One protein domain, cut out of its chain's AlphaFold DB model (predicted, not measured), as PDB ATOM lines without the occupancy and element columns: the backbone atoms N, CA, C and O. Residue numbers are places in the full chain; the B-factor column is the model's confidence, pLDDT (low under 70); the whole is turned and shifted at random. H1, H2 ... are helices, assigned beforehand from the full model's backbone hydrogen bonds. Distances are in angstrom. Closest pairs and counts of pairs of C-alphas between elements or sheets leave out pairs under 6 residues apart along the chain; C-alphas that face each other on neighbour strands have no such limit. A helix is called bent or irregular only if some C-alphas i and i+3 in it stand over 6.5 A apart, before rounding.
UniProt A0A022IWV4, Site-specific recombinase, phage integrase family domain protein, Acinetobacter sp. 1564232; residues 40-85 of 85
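Overview. This is residues 40 to 85 of the 85 residues of the protein "Site-specific recombinase, phage integrase family domain protein" of Acinetobacter sp. 1564232 (UniProt A0A022IWV4). Two long helices, H1 and H2, stand side by side in a loose U, running opposite ways and joined at one end by a free-standing turn, residues 52 to 57. The shorter helix H3 packs on the other side of H2 at a steep slant, which puts H2 in the middle between H1 and H3. The printed part has 46 residues with three named helices, in the order H1, H2, H3, and no named strand; its class is all helix. The whole is only just loose, close to compact, with a radius of gyration of the C-alphas of 11.4 A, and its C-alphas span 30 by 23 by 15 A.

Along the chain. Find C-alpha 40 at (176.633, 155.746, 223.740); here H1, residues 40 to 52, begins, and it runs 19.9 A from first to last C-alpha. It is only just irregular: C-alphas 41 and 44 are 6.8 A apart. Next look at C-alpha 57 at (157.915, 142.827, 231.313), where H2, residues 57 to 69, begins; it measures 18.3 A. Last comes H3, residues 75 to 82, 10.6 A long, which ends at C-alpha 82 at (169.659, 131.899, 237.715).

Arrangement. Start with H1 and H2, which form a helical hairpin. They only just touch, with 3 pairs of C-alphas within 8 A, and the closest C-alphas are those of Leu 50 and Lys 60, 6.6 A apart. H1 touches H2 with residues 47 to 51 alone, and H2 touches H1 with residues 60 to 64 alone. Their lines stand at a shallow tilt of 12 degrees, opposite ways, with the centres 12.3 A apart. Then go on to H3, which touches H2 at residues 62 to 66 of H2 alone; the closest C-alphas are those of Lys 66 and Cys 76, 6.9 A apart. H2 and H3 stand at a steep tilt of 64 degrees, opposite ways. H1 and H3 are apart. In H2 and H3 every O i to N i+4 pair is within hydrogen-bond range; in H1, 7 of 9 are.

Size, cuts and confidence. The two C-alphas farthest apart are those of Glu 41 and Ile 85, at 34.1 A. The printed part has no cut, and Ile 85 is the chain's last residue. The link from H1 to H2, with 4 residues, and the link from H2 to H3, with 5 residues, are both tight. Read the B-factor column for the model's confidence: the mean pLDDT of the printed part is 75.1, and residues 72 to 85 are under 70. H3 lies within that stretch, with a mean pLDDT of 54.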
ATOM      1  N   ALA A  40     176.790 155.509 222.302       79.06
ATOM      2  CA  ALA A  40     176.633 155.746 223.740       79.06
ATOM      3  C   ALA A  40     175.598 156.844 224.053       79.06
ATOM      4  O   ALA A  40     174.823 156.718 225.000       79.06
ATOM      5  N   GLU A  41     175.544 157.877 223.213       84.50
ATOM      6  CA  GLU A  41     174.604 159.001 223.300       84.50
ATOM      7  C   GLU A  41     173.139 158.555 223.130       84.50
ATOM      8  O   GLU A  41     172.245 159.056 223.809       84.50
ATOM      9  N   GLU A  42     172.889 157.537 222.300       84.88
ATOM     10  CA  GLU A  42     171.545 157.038 221.971       84.88
ATOM     11  C   GLU A  42     171.011 156.025 223.005       84.88
ATOM     12  O   GLU A  42     169.857 155.593 222.933       84.88
ATOM     13  N   ILE A  43     171.826 155.635 223.994       85.31
ATOM     14  CA  ILE A  43     171.440 154.657 225.024       85.31
ATOM     15  C   ILE A  43     170.276 155.179 225.875       85.31
ATOM     16  O   ILE A  43     169.385 154.408 226.244       85.31
ATOM     17  N   SER A  44     170.271 156.475 226.196       85.50
ATOM     18  CA  SER A  44     169.199 157.095 226.985       85.50
ATOM     19  C   SER A  44     167.860 157.036 226.241       85.50
ATOM     20  O   SER A  44     166.854 156.559 226.775       85.50
ATOM     21  N   ASP A  45     167.870 157.399 224.960       88.00
ATOM     22  CA  ASP A  45     166.688 157.354 224.099       88.00
ATOM     23  C   ASP A  45     166.187 155.926 223.892       88.00
ATOM     24  O   ASP A  45     164.978 155.674 223.900       88.00
ATOM     25  N   PHE A  46     167.106 154.969 223.763       87.19
ATOM     26  CA  PHE A  46     166.777 153.552 223.689       87.19
ATOM     27  C   PHE A  46     166.052 153.064 224.951       87.19
ATOM     28  O   PHE A  46     165.021 152.395 224.842       87.19
ATOM     29  N   LYS A  47     166.526 153.439 226.147       86.44
ATOM     30  CA  LYS A  47     165.864 153.097 227.421       86.44
ATOM     31  C   LYS A  47     164.458 153.690 227.501       86.44
ATOM     32  O   LYS A  47     163.518 152.982 227.857       86.44
ATOM     33  N   ASN A  48     164.298 154.953 227.110       88.56
ATOM     34  CA  ASN A  48     162.999 155.626 227.110       88.56
ATOM     35  C   ASN A  48     162.006 154.962 226.142       88.56
ATOM     36  O   ASN A  48     160.838 154.760 226.487       88.56
ATOM     37  N   LYS A  49     162.468 154.560 224.953       87.81
ATOM     38  CA  LYS A  49     161.662 153.797 223.985       87.81
ATOM     39  C   LYS A  49     161.299 152.409 224.512       87.81
ATOM     40  O   LYS A  49     160.156 151.988 224.360       87.81
ATOM     41  N   LEU A  50     162.229 151.723 225.177       86.50
ATOM     42  CA  LEU A  50     161.995 150.395 225.750       86.50
ATOM     43  C   LEU A  50     160.929 150.410 226.856       86.50
ATOM     44  O   LEU A  50     160.140 149.470 226.964       86.50
ATOM     45  N   GLN A  51     160.876 151.475 227.659       85.19
ATOM     46  CA  GLN A  51     159.844 151.637 228.687       85.19
ATOM     47  C   GLN A  51     158.454 151.830 228.072       85.19
ATOM     48  O   GLN A  51     157.501 151.188 228.520       85.19
ATOM     49  N   LYS A  52     158.358 152.642 227.011       89.06
ATOM     50  CA  LYS A  52     157.112 152.924 226.275       89.06
ATOM     51  C   LYS A  52     156.629 151.768 225.395       89.06
ATOM     52  O   LYS A  52     155.466 151.760 225.014       89.06
ATOM     53  N   LEU A  53     157.504 150.822 225.053       88.25
ATOM     54  CA  LEU A  53     157.150 149.663 224.237       88.25
ATOM     55  C   LEU A  53     156.102 148.808 224.959       88.25
ATOM     56  O   LEU A  53     156.321 148.407 226.103       88.25
ATOM     57  N   ASP A  54     154.998 148.489 224.297       86.38
ATOM     58  CA  ASP A  54     154.018 147.544 224.827       86.38
ATOM     59  C   ASP A  54     154.505 146.110 224.574       86.38
ATOM     60  O   ASP A  54     154.373 145.552 223.487       86.38
ATOM     61  N   ALA A  55     155.218 145.558 225.552       85.81
ATOM     62  CA  ALA A  55     155.814 144.232 225.490       85.81
ATOM     63  C   ALA A  55     155.863 143.620 226.889       85.81
ATOM     64  O   ALA A  55     155.921 144.335 227.896       85.81
ATOM     65  N   HIS A  56     155.918 142.287 226.943       86.69
ATOM     66  CA  HIS A  56     155.952 141.555 228.201       86.69
ATOM     67  C   HIS A  56     157.114 142.041 229.100       86.69
ATOM     68  O   HIS A  56     158.247 142.159 228.615       86.69
ATOM     69  N   PRO A  57     156.897 142.278 230.409       85.69
ATOM     70  CA  PRO A  57     157.915 142.827 231.313       85.69
ATOM     71  C   PRO A  57     159.238 142.048 231.330       85.69
ATOM     72  O   PRO A  57     160.309 142.633 231.487       85.69
ATOM     73  N   ILE A  58     159.175 140.730 231.114       86.12
ATOM     74  CA  ILE A  58     160.355 139.853 231.011       86.12
ATOM     75  C   ILE A  58     161.256 140.268 229.843       86.12
ATOM     76  O   ILE A  58     162.473 140.314 229.999       86.12
ATOM     77  N   ILE A  59     160.678 140.625 228.694       83.75
ATOM     78  CA  ILE A  59     161.439 141.031 227.507       83.75
ATOM     79  C   ILE A  59     162.161 142.351 227.787       83.75
ATOM     80  O   ILE A  59     163.347 142.476 227.486       83.75
ATOM     81  N   LYS A  60     161.483 143.305 228.440       85.56
ATOM     82  CA  LYS A  60     162.094 144.579 228.855       85.56
ATOM     83  C   LYS A  60     163.277 144.348 229.796       85.56
ATOM     84  O   LYS A  60     164.358 144.891 229.567       85.56
ATOM     85  N   LYS A  61     163.100 143.502 230.817       83.94
ATOM     86  CA  LYS A  61     164.162 143.152 231.776       83.94
ATOM     87  C   LYS A  61     165.338 142.444 231.100       83.94
ATOM     88  O   LYS A  61     166.478 142.841 231.320       83.94
ATOM     89  N   ALA A  62     165.077 141.466 230.236       82.56
ATOM     90  CA  ALA A  62     166.115 140.744 229.504       82.56
ATOM     91  C   ALA A  62     166.917 141.668 228.571       82.56
ATOM     92  O   ALA A  62     168.142 141.561 228.491       82.56
ATOM     93  N   LEU A  63     166.250 142.610 227.895       84.00
ATOM     94  CA  LEU A  63     166.914 143.566 227.010       84.00
ATOM     95  C   LEU A  63     167.796 144.546 227.793       84.00
ATOM     96  O   LEU A  63     168.927 144.816 227.390       84.00
ATOM     97  N   MET A  64     167.309 145.020 228.942       83.88
ATOM     98  CA  MET A  64     168.074 145.870 229.855       83.88
ATOM     99  C   MET A  64     169.294 145.123 230.412       83.88
ATOM    100  O   MET A  64     170.410 145.639 230.394       83.88
ATOM    101  N   PHE A  65     169.107 143.872 230.829       83.75
ATOM    102  CA  PHE A  65     170.183 143.011 231.308       83.75
ATOM    103  C   PHE A  65     171.260 142.788 230.239       83.75
ATOM    104  O   PHE A  65     172.455 142.901 230.516       83.75
ATOM    105  N   LYS A  66     170.845 142.546 228.993       82.81
ATOM    106  CA  LYS A  66     171.750 142.383 227.849       82.81
ATOM    107  C   LYS A  66     172.545 143.655 227.546       82.81
ATOM    108  O   LYS A  66     173.726 143.564 227.221       82.81
ATOM    109  N   LEU A  67     171.917 144.824 227.683       84.19
ATOM    110  CA  LEU A  67     172.571 146.120 227.503       84.19
ATOM    111  C   LEU A  67     173.655 146.373 228.565       84.19
ATOM    112  O   LEU A  67     174.714 146.892 228.233       84.19
ATOM    113  N   HIS A  68     173.406 145.993 229.821       81.25
ATOM    114  CA  HIS A  68     174.333 146.240 230.932       81.25
ATOM    115  C   HIS A  68     175.475 145.224 231.042       81.25
ATOM    116  O   HIS A  68     176.569 145.588 231.459       81.25
ATOM    117  N   THR A  69     175.238 143.962 230.684       81.06
ATOM    118  CA  THR A  69     176.230 142.886 230.869       81.06
ATOM    119  C   THR A  69     177.021 142.564 229.606       81.06
ATOM    120  O   THR A  69     178.061 141.917 229.685       81.06
ATOM    121  N   GLY A  70     176.541 142.978 228.428       71.69
ATOM    122  CA  GLY A  70     177.216 142.719 227.152       71.69
ATOM    123  C   GLY A  70     177.355 141.231 226.800       71.69
ATOM    124  O   GLY A  70     178.082 140.890 225.863       71.69
ATOM    125  N   VAL A  71     176.672 140.336 227.524       71.44
ATOM    126  CA  VAL A  71     176.753 138.887 227.310       71.44
ATOM    127  C   VAL A  71     176.181 138.549 225.932       71.44
ATOM    128  O   VAL A  71     175.096 138.995 225.545       71.44
ATOM    129  N   ARG A  72     176.931 137.765 225.153       59.97
ATOM    130  CA  ARG A  72     176.530 137.341 223.807       59.97
ATOM    131  C   ARG A  72     175.761 136.018 223.869       59.97
ATOM    132  O   ARG A  72     176.219 135.055 224.473       59.97
ATOM    133  N   GLY A  73     174.642 135.951 223.147       65.56
ATOM    134  CA  GLY A  73     173.998 134.687 222.772       65.56
ATOM    135  C   GLY A  73     173.124 134.019 223.853       65.56
ATOM    136  O   GLY A  73     172.572 134.711 224.711       65.56
ATOM    137  N   PRO A  74     172.937 132.683 223.781       55.66
ATOM    138  CA  PRO A  74     171.939 131.936 224.560       55.66
ATOM    139  C   PRO A  74     172.169 131.970 226.078       55.66
ATOM    140  O   PRO A  74     171.240 131.741 226.848       55.66
ATOM    141  N   ASN A  75     173.371 132.339 226.523       55.94
ATOM    142  CA  ASN A  75     173.722 132.445 227.940       55.94
ATOM    143  C   ASN A  75     172.953 133.560 228.671       55.94
ATOM    144  O   ASN A  75     172.820 133.505 229.890       55.94
ATOM    145  N   CYS A  76     172.398 134.544 227.948       53.75
ATOM    146  CA  CYS A  76     171.537 135.569 228.545       53.75
ATOM    147  C   CYS A  76     170.261 134.978 229.164       53.75
ATOM    148  O   CYS A  76     169.803 135.469 230.192       53.75
ATOM    149  N   TYR A  77     169.694 133.930 228.556       54.59
ATOM    150  CA  TYR A  77     168.482 133.288 229.071       54.59
ATOM    151  C   TYR A  77     168.775 132.505 230.353       54.59
ATOM    152  O   TYR A  77     168.004 132.582 231.302       54.59
ATOM    153  N   TRP A  78     169.928 131.833 230.410       50.41
ATOM    154  CA  TRP A  78     170.363 131.067 231.580       50.41
ATOM    155  C   TRP A  78     170.738 131.960 232.763       50.41
ATOM    156  O   TRP A  78     170.300 131.689 233.877       50.41
ATOM    157  N   LEU A  79     171.464 133.064 232.540       54.06
ATOM    158  CA  LEU A  79     171.751 134.015 233.621       54.06
ATOM    159  C   LEU A  79     170.480 134.690 234.142       54.06
ATOM    160  O   LEU A  79     170.339 134.868 235.348       54.06
ATOM    161  N   SER A  80     169.541 135.040 233.255       53.62
ATOM    162  CA  SER A  80     168.262 135.603 233.689       53.62
ATOM    163  C   SER A  80     167.428 134.603 234.489       53.62
ATOM    164  O   SER A  80     166.626 135.049 235.299       53.62
ATOM    165  N   LEU A  81     167.588 133.294 234.262       50.72
ATOM    166  CA  LEU A  81     166.906 132.241 235.017       50.72
ATOM    167  C   LEU A  81     167.560 132.025 236.392       50.72
ATOM    168  O   LEU A  81     166.853 131.888 237.377       50.72
ATOM    169  N   ILE A  82     168.894 132.065 236.465       56.22
ATOM    170  CA  ILE A  82     169.659 131.899 237.715       56.22
ATOM    171  C   ILE A  82     169.473 133.093 238.664       56.22
ATOM    172  O   ILE A  82     169.481 132.913 239.870       56.22
ATOM    173  N   ILE A  83     169.289 134.309 238.139       52.78
ATOM    174  CA  ILE A  83     169.057 135.515 238.960       52.78
ATOM    175  C   ILE A  83     167.597 135.600 239.464       52.78
ATOM    176  O   ILE A  83     167.295 136.415 240.332       52.78
ATOM    177  N   LEU A  84     166.678 134.795 238.913       47.16
ATOM    178  CA  LEU A  84     165.247 134.805 239.261       47.16
ATOM    179  C   LEU A  84     164.801 133.642 240.166       47.16
ATOM    180  O   LEU A  84     163.622 133.604 240.515       47.16
ATOM    181  N   ILE A  85     165.707 132.723 240.517       47.00
ATOM    182  CA  ILE A  85     165.518 131.666 241.528       47.00
ATOM    183  C   ILE A  85     166.164 132.141 242.829       47.00
ATOM    184  O   ILE A  85     165.525 131.964 243.888       47.00
TER     185      ILE A  85